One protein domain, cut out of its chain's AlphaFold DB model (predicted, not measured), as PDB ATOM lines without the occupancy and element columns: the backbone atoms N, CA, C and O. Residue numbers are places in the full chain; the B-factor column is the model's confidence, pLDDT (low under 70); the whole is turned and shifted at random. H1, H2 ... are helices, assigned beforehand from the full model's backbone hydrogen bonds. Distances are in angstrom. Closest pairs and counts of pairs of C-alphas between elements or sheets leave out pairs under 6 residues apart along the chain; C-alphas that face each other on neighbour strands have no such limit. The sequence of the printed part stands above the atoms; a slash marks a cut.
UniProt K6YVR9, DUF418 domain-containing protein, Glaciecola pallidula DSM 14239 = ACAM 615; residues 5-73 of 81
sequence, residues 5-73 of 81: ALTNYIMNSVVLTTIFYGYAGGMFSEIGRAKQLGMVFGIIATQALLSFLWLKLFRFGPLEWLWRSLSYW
ATOM      1  N   ALA A   5     306.089  75.518  66.537       78.62
ATOM      2  CA  ALA A   5     304.870  75.937  67.226       78.62
ATOM      3  C   ALA A   5     304.092  74.730  67.773       78.62
ATOM      4  O   ALA A   5     303.721  74.728  68.944       78.62
ATOM      5  N   LEU A   6     303.910  73.684  66.957       78.31
ATOM      6  CA  LEU A   6     303.198  72.472  67.373       78.31
ATOM      7  C   LEU A   6     304.018  71.695  68.408       78.31
ATOM      8  O   LEU A   6     303.491  71.276  69.436       78.31
ATOM      9  N   THR A   7     305.323  71.568  68.169       81.19
ATOM     10  CA  THR A   7     306.248  70.919  69.100       81.19
ATOM     11  C   THR A   7     306.270  71.614  70.456       81.19
ATOM     12  O   THR A   7     306.065  70.938  71.458       81.19
ATOM     13  N   ASN A   8     306.469  72.936  70.515       81.88
ATOM     14  CA  ASN A   8     306.470  73.648  71.799       81.88
ATOM     15  C   ASN A   8     305.107  73.558  72.485       81.88
ATOM     16  O   ASN A   8     305.056  73.363  73.691       81.88
ATOM     17  N   TYR A   9     304.002  73.645  71.739       82.19
ATOM     18  CA  TYR A   9     302.670  73.542  72.329       82.19
ATOM     19  C   TYR A   9     302.432  72.178  72.993       82.19
ATOM     20  O   TYR A   9     301.986  72.115  74.140       82.19
ATOM     21  N   ILE A  10     302.768  71.089  72.296       83.38
ATOM     22  CA  ILE A  10     302.617  69.728  72.826       83.38
ATOM     23  C   ILE A  10     303.617  69.472  73.950       83.38
ATOM     24  O   ILE A  10     303.228  68.944  74.984       83.38
ATOM     25  N   MET A  11     304.873  69.894  73.800       82.50
ATOM     26  CA  MET A  11     305.885  69.763  74.848       82.50
ATOM     27  C   MET A  11     305.454  70.500  76.116       82.50
ATOM     28  O   MET A  11     305.480  69.923  77.196       82.50
ATOM     29  N   ASN A  12     304.980  71.740  75.987       81.81
ATOM     30  CA  ASN A  12     304.470  72.510  77.111       81.81
ATOM     31  C   ASN A  12     303.246  71.851  77.747       81.81
ATOM     32  O   ASN A  12     303.183  71.744  78.967       81.81
ATOM     33  N   SER A  13     302.309  71.364  76.933       82.69
ATOM     34  CA  SER A  13     301.119  70.662  77.421       82.69
ATOM     35  C   SER A  13     301.490  69.388  78.178       82.69
ATOM     36  O   SER A  13     301.022  69.211  79.291       82.69
ATOM     37  N   VAL A  14     302.375  68.545  77.633       82.56
ATOM     38  CA  VAL A  14     302.848  67.309  78.279       82.56
ATOM     39  C   VAL A  14     303.602  67.614  79.564       82.56
ATOM     40  O   VAL A  14     303.378  66.952  80.571       82.56
ATOM     41  N   VAL A  15     304.478  68.620  79.569       79.62
ATOM     42  CA  VAL A  15     305.231  68.979  80.774       79.62
ATOM     43  C   VAL A  15     304.290  69.515  81.855       79.62
ATOM     44  O   VAL A  15     304.362  69.067  82.998       79.62
ATOM     45  N   LEU A  16     303.361  70.410  81.506       75.31
ATOM     46  CA  LEU A  16     302.375  70.927  82.454       75.31
ATOM     47  C   LEU A  16     301.445  69.824  82.963       75.31
ATOM     48  O   LEU A  16     301.241  69.738  84.166       75.31
ATOM     49  N   THR A  17     300.913  68.949  82.108       73.94
ATOM     50  CA  THR A  17     300.045  67.851  82.563       73.94
ATOM     51  C   THR A  17     300.816  66.832  83.397       73.94
ATOM     52  O   THR A  17     300.328  66.413  84.438       73.94
ATOM     53  N   THR A  18     302.054  66.492  83.044       72.50
ATOM     54  CA  THR A  18     302.875  65.572  83.855       72.50
ATOM     55  C   THR A  18     303.099  66.115  85.271       72.50
ATOM     56  O   THR A  18     303.025  65.362  86.245       72.50
ATOM     57  N   ILE A  19     303.321  67.428  85.391       66.19
ATOM     58  CA  ILE A  19     303.651  68.098  86.656       66.19
ATOM     59  C   ILE A  19     302.404  68.430  87.480       66.19
ATOM     60  O   ILE A  19     302.395  68.203  88.686       66.19
ATOM     61  N   PHE A  20     301.344  68.938  86.847       63.53
ATOM     62  CA  PHE A  20     300.119  69.377  87.526       63.53
ATOM     63  C   PHE A  20     299.102  68.244  87.716       63.53
ATOM     64  O   PHE A  20     298.452  68.194  88.754       63.53
ATOM     65  N   TYR A  21     298.964  67.334  86.744       61.03
ATOM     66  CA  TYR A  21     298.022  66.204  86.808       61.03
ATOM     67  C   TYR A  21     298.609  64.950  87.476       61.03
ATOM     68  O   TYR A  21     297.876  63.998  87.727       61.03
ATOM     69  N   GLY A  22     299.893  64.958  87.849       54.88
ATOM     70  CA  GLY A  22     300.381  64.065  88.900       54.88
ATOM     71  C   GLY A  22     301.034  62.752  88.466       54.88
ATOM     72  O   GLY A  22     300.963  61.792  89.224       54.88
ATOM     73  N   TYR A  23     301.759  62.695  87.343       50.75
ATOM     74  CA  TYR A  23     302.668  61.554  87.109       50.75
ATOM     75  C   TYR A  23     303.959  61.643  87.949       50.75
ATOM     76  O   TYR A  23     304.604  60.630  88.199       50.75
ATOM     77  N   ALA A  24     304.309  62.843  88.432       47.34
ATOM     78  CA  ALA A  24     305.478  63.110  89.276       47.34
ATOM     79  C   ALA A  24     305.152  63.267  90.782       47.34
ATOM     80  O   ALA A  24     305.891  63.933  91.502       47.34
ATOM     81  N   GLY A  25     304.047  62.686  91.269       51.91
ATOM     82  CA  GLY A  25     303.791  62.570  92.714       51.91
ATOM     83  C   GLY A  25     302.834  63.590  93.342       51.91
ATOM     84  O   GLY A  25     302.902  63.800  94.545       51.91
ATOM     85  N   GLY A  26     301.934  64.217  92.570       55.00
ATOM     86  CA  GLY A  26     300.770  64.918  93.141       55.00
ATOM     87  C   GLY A  26     301.097  66.036  94.144       55.00
ATOM     88  O   GLY A  26     300.367  66.231  95.106       55.00
ATOM     89  N   MET A  27     302.172  66.797  93.926       55.06
ATOM     90  CA  MET A  27     302.650  67.837  94.857       55.06
ATOM     91  C   MET A  27     301.758  69.092  94.952       55.06
ATOM     92  O   MET A  27     302.121  70.067  95.613       55.06
ATOM     93  N   PHE A  28     300.590  69.081  94.305       53.94
ATOM     94  CA  PHE A  28     299.683  70.226  94.228       53.94
ATOM     95  C   PHE A  28     299.123  70.656  95.591       53.94
ATOM     96  O   PHE A  28     298.728  71.810  95.745       53.94
ATOM     97  N   SER A  29     299.089  69.753  96.580       55.59
ATOM     98  CA  SER A  29     298.585  70.066  97.921       55.59
ATOM     99  C   SER A  29     299.669  70.420  98.948       55.59
ATOM    100  O   SER A  29     299.337  71.061  99.941       55.59
ATOM    101  N   GLU A  30     300.945  70.073  98.723       57.50
ATOM    102  CA  GLU A  30     302.016  70.260  99.726       57.50
ATOM    103  C   GLU A  30     303.031  71.365  99.382       57.50
ATOM    104  O   GLU A  30     303.761  71.842 100.255       57.50
ATOM    105  N   ILE A  31     303.082  71.833  98.130       63.16
ATOM    106  CA  ILE A  31     304.020  72.887  97.717       63.16
ATOM    107  C   ILE A  31     303.342  74.260  97.739       63.16
ATOM    108  O   ILE A  31     302.423  74.547  96.979       63.16
ATOM    109  N   GLY A  32     303.854  75.171  98.575       68.12
ATOM    110  CA  GLY A  32     303.396  76.563  98.606       68.12
ATOM    111  C   GLY A  32     303.489  77.254  97.234       68.12
ATOM    112  O   GLY A  32     304.483  77.107  96.516       68.12
ATOM    113  N   ARG A  33     302.478  78.070  96.893       69.62
ATOM    114  CA  ARG A  33     302.289  78.719  95.572       69.62
ATOM    115  C   ARG A  33     303.549  79.387  94.995       69.62
ATOM    116  O   ARG A  33     303.771  79.334  93.788       69.62
ATOM    117  N   ALA A  34     304.393  79.975  95.844       75.31
ATOM    118  CA  ALA A  34     305.642  80.621  95.431       75.31
ATOM    119  C   ALA A  34     306.664  79.641  94.819       75.31
ATOM    120  O   ALA A  34     307.271  79.942  93.792       75.31
ATOM    121  N   LYS A  35     306.823  78.442  95.396       73.50
ATOM    122  CA  LYS A  35     307.707  77.399  94.846       73.50
ATOM    123  C   LYS A  35     307.159  76.839  93.533       73.50
ATOM    124  O   LYS A  35     307.928  76.556  92.619       73.50
ATOM    125  N   GLN A  36     305.836  76.739  93.421       72.94
ATOM    126  CA  GLN A  36     305.167  76.286  92.204       72.94
ATOM    127  C   GLN A  36     305.400  77.259  91.036       72.94
ATOM    128  O   GLN A  36     305.743  76.826  89.938       72.94
ATOM    129  N   LEU A  37     305.319  78.573  91.289       78.31
ATOM    130  CA  LEU A  37     305.679  79.600  90.304       78.31
ATOM    131  C   LEU A  37     307.144  79.484  89.865       78.31
ATOM    132  O   LEU A  37     307.416  79.492  88.667       78.31
ATOM    133  N   GLY A  38     308.077  79.311  90.808       83.19
ATOM    134  CA  GLY A  38     309.496  79.114  90.491       83.19
ATOM    135  C   GLY A  38     309.743  77.895  89.593       83.19
ATOM    136  O   GLY A  38     310.496  77.984  88.625       83.19
ATOM    137  N   MET A  39     309.048  76.785  89.857       79.44
ATOM    138  CA  MET A  39     309.099  75.591  89.009       79.44
ATOM    139  C   MET A  39     308.598  75.873  87.591       79.44
ATOM    140  O   MET A  39     309.288  75.539  86.632       79.44
ATOM    141  N   VAL A  40     307.440  76.531  87.448       80.69
ATOM    142  CA  VAL A  40     306.877  76.908  86.138       80.69
ATOM    143  C   VAL A  40     307.854  77.776  85.349       80.69
ATOM    144  O   VAL A  40     308.103  77.498  84.176       80.69
ATOM    145  N   PHE A  41     308.469  78.774  85.985       84.25
ATOM    146  CA  PHE A  41     309.497  79.589  85.335       84.25
ATOM    147  C   PHE A  41     310.711  78.760  84.905       84.25
ATOM    148  O   PHE A  41     311.173  78.911  83.774       84.25
ATOM    149  N   GLY A  42     311.193  77.852  85.758       87.12
ATOM    150  CA  GLY A  42     312.298  76.947  85.421       87.12
ATOM    151  C   GLY A  42     311.977  76.036  84.235       87.12
ATOM    152  O   GLY A  42     312.808  75.859  83.342       87.12
ATOM    153  N   ILE A  43     310.752  75.518  84.175       84.25
ATOM    154  CA  ILE A  43     310.255  74.693  83.070       84.25
ATOM    155  C   ILE A  43     310.202  75.493  81.774       84.25
ATOM    156  O   ILE A  43     310.729  75.035  80.765       84.25
ATOM    157  N   ILE A  44     309.595  76.682  81.795       84.00
ATOM    158  CA  ILE A  44     309.473  77.532  80.605       84.00
ATOM    159  C   ILE A  44     310.863  77.936  80.107       84.00
ATOM    160  O   ILE A  44     311.130  77.843  78.910       84.00
ATOM    161  N   ALA A  45     311.771  78.321  81.008       88.12
ATOM    162  CA  ALA A  45     313.144  78.674  80.656       88.12
ATOM    163  C   ALA A  45     313.896  77.486  80.038       88.12
ATOM    164  O   ALA A  45     314.508  77.623  78.979       88.12
ATOM    165  N   THR A  46     313.802  76.306  80.657       86.88
ATOM    166  CA  THR A  46     314.437  75.079  80.149       86.88
ATOM    167  C   THR A  46     313.853  74.678  78.798       86.88
ATOM    168  O   THR A  46     314.598  74.361  77.874       86.88
ATOM    169  N   GLN A  47     312.530  74.740  78.644       84.62
ATOM    170  CA  GLN A  47     311.846  74.433  77.390       84.62
ATOM    171  C   GLN A  47     312.262  75.407  76.285       84.62
ATOM    172  O   GLN A  47     312.594  74.967  75.187       84.62
ATOM    173  N   ALA A  48     312.326  76.708  76.573       83.81
ATOM    174  CA  ALA A  48     312.792  77.714  75.623       83.81
ATOM    175  C   ALA A  48     314.251  77.466  75.206       83.81
ATOM    176  O   ALA A  48     314.566  77.523  74.015       83.81
ATOM    177  N   LEU A  49     315.127  77.127  76.160       87.31
ATOM    178  CA  LEU A  49     316.533  76.821  75.892       87.31
ATOM    179  C   LEU A  49     316.682  75.560  75.029       87.31
ATOM    180  O   LEU A  49     317.406  75.577  74.035       87.31
ATOM    181  N   LEU A  50     315.957  74.488  75.363       84.19
ATOM    182  CA  LEU A  50     315.912  73.258  74.571       84.19
ATOM    183  C   LEU A  50     315.382  73.527  73.162       84.19
ATOM    184  O   LEU A  50     315.971  73.056  72.196       84.19
ATOM    185  N   SER A  51     314.323  74.330  73.031       81.31
ATOM    186  CA  SER A  51     313.750  74.720  71.739       81.31
ATOM    187  C   SER A  51     314.765  75.488  70.886       81.31
ATOM    188  O   SER A  51     314.922  75.223  69.690       81.31
ATOM    189  N   PHE A  52     315.521  76.392  71.513       83.12
ATOM    190  CA  PHE A  52     316.578  77.156  70.859       83.12
ATOM    191  C   PHE A  52     317.752  76.269  70.421       83.12
ATOM    192  O   PHE A  52     318.180  76.338  69.266       83.12
ATOM    193  N   LEU A  53     318.245  75.398  71.309       83.94
ATOM    194  CA  LEU A  53     319.309  74.433  71.004       83.94
ATOM    195  C   LEU A  53     318.884  73.456  69.904       83.94
ATOM    196  O   LEU A  53     319.660  73.165  68.996       83.94
ATOM    197  N   TRP A  54     317.634  73.003  69.933       83.75
ATOM    198  CA  TRP A  54     317.082  72.117  68.918       83.75
ATOM    199  C   TRP A  54     317.014  72.798  67.553       83.75
ATOM    200  O   TRP A  54     317.469  72.228  66.570       83.75
ATOM    201  N   LEU A  55     316.537  74.044  67.474       80.25
ATOM    202  CA  LEU A  55     316.516  74.818  66.221       80.25
ATOM    203  C   LEU A  55     317.912  75.147  65.668       80.25
ATOM    204  O   LEU A  55     318.054  75.509  64.490       80.25
ATOM    205  N   LYS A  56     318.951  75.035  66.501       80.75
ATOM    206  CA  LYS A  56     320.343  75.146  66.064       80.75
ATOM    207  C   LYS A  56     320.768  73.924  65.242       80.75
ATOM    208  O   LYS A  56     321.490  74.097  64.266       80.75
ATOM    209  N   LEU A  57     320.286  72.731  65.597       78.75
ATOM    210  CA  LEU A  57     320.630  71.449  64.962       78.75
ATOM    211  C   LEU A  57     319.604  71.004  63.899       78.75
ATOM    212  O   LEU A  57     319.954  70.384  62.895       78.75
ATOM    213  N   PHE A  58     318.329  71.342  64.089       81.25
ATOM    214  CA  PHE A  58     317.204  70.854  63.293       81.25
ATOM    215  C   PHE A  58     316.408  72.004  62.670       81.25
ATOM    216  O   PHE A  58     316.205  73.062  63.264       81.25
ATOM    217  N   ARG A  59     315.920  71.798  61.443       76.62
ATOM    218  CA  ARG A  59     315.142  72.804  60.694       76.62
ATOM    219  C   ARG A  59     313.692  72.926  61.161       76.62
ATOM    220  O   ARG A  59     313.081  73.974  60.941       76.62
ATOM    221  N   PHE A  60     313.156  71.870  61.762       80.19
ATOM    222  CA  PHE A  60     311.770  71.764  62.206       80.19
ATOM    223  C   PHE A  60     311.705  71.046  63.554       80.19
ATOM    224  O   PHE A  60     312.588  70.249  63.886       80.19
ATOM    225  N   GLY A  61     310.645  71.311  64.309       82.25
ATOM    226  CA  GLY A  61     310.298  70.499  65.460       82.25
ATOM    227  C   GLY A  61     309.951  69.065  65.042       82.25
ATOM    228  O   GLY A  61     309.449  68.858  63.932       82.25
ATOM    229  N   PRO A  62     310.219  68.063  65.897       78.56
ATOM    230  CA  PRO A  62     309.959  66.657  65.607       78.56
ATOM    231  C   PRO A  62     308.495  66.396  65.244       78.56
ATOM    232  O   PRO A  62     308.239  65.615  64.333       78.56
ATOM    233  N   LEU A  63     307.537  67.078  65.884       81.38
ATOM    234  CA  LEU A  63     306.114  66.896  65.581       81.38
ATOM    235  C   LEU A  63     305.711  67.544  64.260       81.38
ATOM    236  O   LEU A  63     304.961  66.944  63.499       81.38
ATOM    237  N   GLU A  64     306.241  68.723  63.933       82.75
ATOM    238  CA  GLU A  64     306.027  69.313  62.608       82.75
ATOM    239  C   GLU A  64     306.656  68.477  61.491       82.75
ATOM    240  O   GLU A  64     306.073  68.335  60.413       82.75
ATOM    241  N   TRP A  65     307.835  67.905  61.740       84.62
ATOM    242  CA  TRP A  65     308.471  66.974  60.816       84.62
ATOM    243  C   TRP A  65     307.652  65.695  60.645       84.62
ATOM    244  O   TRP A  65     307.456  65.252  59.512       84.62
ATOM    245  N   LEU A  66     307.143  65.133  61.743       84.12
ATOM    246  CA  LEU A  66     306.304  63.940  61.731       84.12
ATOM    247  C   LEU A  66     305.006  64.211  60.967       84.12
ATOM    248  O   LEU A  66     304.659  63.446  60.073       84.12
ATOM    249  N   TRP A  67     304.348  65.342  61.244       82.19
ATOM    250  CA  TRP A  67     303.142  65.778  60.545       82.19
ATOM    251  C   TRP A  67     303.380  65.910  59.039       82.19
ATOM    252  O   TRP A  67     302.653  65.314  58.251       82.19
ATOM    253  N   ARG A  68     304.443  66.612  58.614       80.06
ATOM    254  CA  ARG A  68     304.770  66.729  57.180       80.06
ATOM    255  C   ARG A  68     305.139  65.379  56.566       80.06
ATOM    256  O   ARG A  68     304.719  65.102  55.449       80.06
ATOM    257  N   SER A  69     305.893  64.540  57.269       85.62
ATOM    258  CA  SER A  69     306.291  63.235  56.736       85.62
ATOM    259  C   SER A  69     305.095  62.293  56.581       85.62
ATOM    260  O   SER A  69     305.024  61.583  55.582       85.62
ATOM    261  N   LEU A  70     304.127  62.352  57.501       86.94
ATOM    262  CA  LEU A  70     302.850  61.637  57.419       86.94
ATOM    263  C   LEU A  70     301.947  62.185  56.312       86.94
ATOM    264  O   LEU A  70     301.430  61.405  55.522       86.94
ATOM    265  N   SER A  71     301.773  63.507  56.203       85.88
ATOM    266  CA  SER A  71     300.902  64.096  55.171       85.88
ATOM    267  C   SER A  71     301.406  63.834  53.753       85.88
ATOM    268  O   SER A  71     300.606  63.606  52.853       85.88
ATOM    269  N   TYR A  72     302.724  63.865  53.547       82.00
ATOM    270  CA  TYR A  72     303.328  63.664  52.228       82.00
ATOM    271  C   TYR A  72     303.807  62.228  51.984       82.00
ATOM    272  O   TYR A  72     304.345  61.961  50.910       82.00
ATOM    273  N   TRP A  73     303.670  61.328  52.969       83.44
ATOM    274  CA  TRP A  73     304.218  59.963  52.928       83.44
ATOM    275  C   TRP A  73     305.699  59.912  52.496       83.44
ATOM    276  O   TRP A  73     306.175  58.961  51.878       83.44
TER     277      TRP A  73
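Overview. This is residues 5 to 73 of the 81 residues of the protein "DUF418 domain-containing protein" of Glaciecola pallidula DSM 14239 = ACAM 615 (UniProt K6YVR9). A long helix, H2, folds back on the shorter H1 as a loose helical hairpin, and a third, short helix, H3, meets the first end of H1 and prolongs the rod beyond it. The loop between H1 and H2 reaches out at the other end, where residues 29 to 35 stand free. The 69 printed residues hold three named helices, H1, H2, H3 along the chain, and no named strand: all helix. The whole is loose, radius of gyration of the C-alphas 15.1 A, spanning 48 by 22 by 14 A.

Arrangement. H2, residues 33 to 57, touches H1, residues 5 to 20, through its residues 43 to 51 alone; the closest C-alphas, of Ser 51 and Asn 8, are 7.4 A apart. This hairpin has a shallow tilt of 31 degrees, opposite ways. H3, residues 62 to 71, and H1 touch only at their ends, closest at the C-alphas of Leu 63 and Thr 7, 5.3 A, with a steep tilt of 56 degrees. H2 and H3 are apart. In H1, H2 and H3 every O i to N i+4 pair is within hydrogen-bond range.

Along the chain. H2 is 36.4 A long from C-alpha 33 at (302.289, 78.719, 95.572), H1 21.9 A from C-alpha 5 at (304.870, 75.937, 67.226), and H3 14.1 A, ending at C-alpha 71 at (300.902, 64.096, 55.171).

Size, cuts and confidence. The C-alphas farthest apart, of Gly 32 and Trp 73, are 48.6 A apart. The printed part has no cut. The link H1 to H2 is long, 12 residues; H2 to H3 is tight. Mean pLDDT of the printed part is 76.5, with residues 19 to 33 under 70.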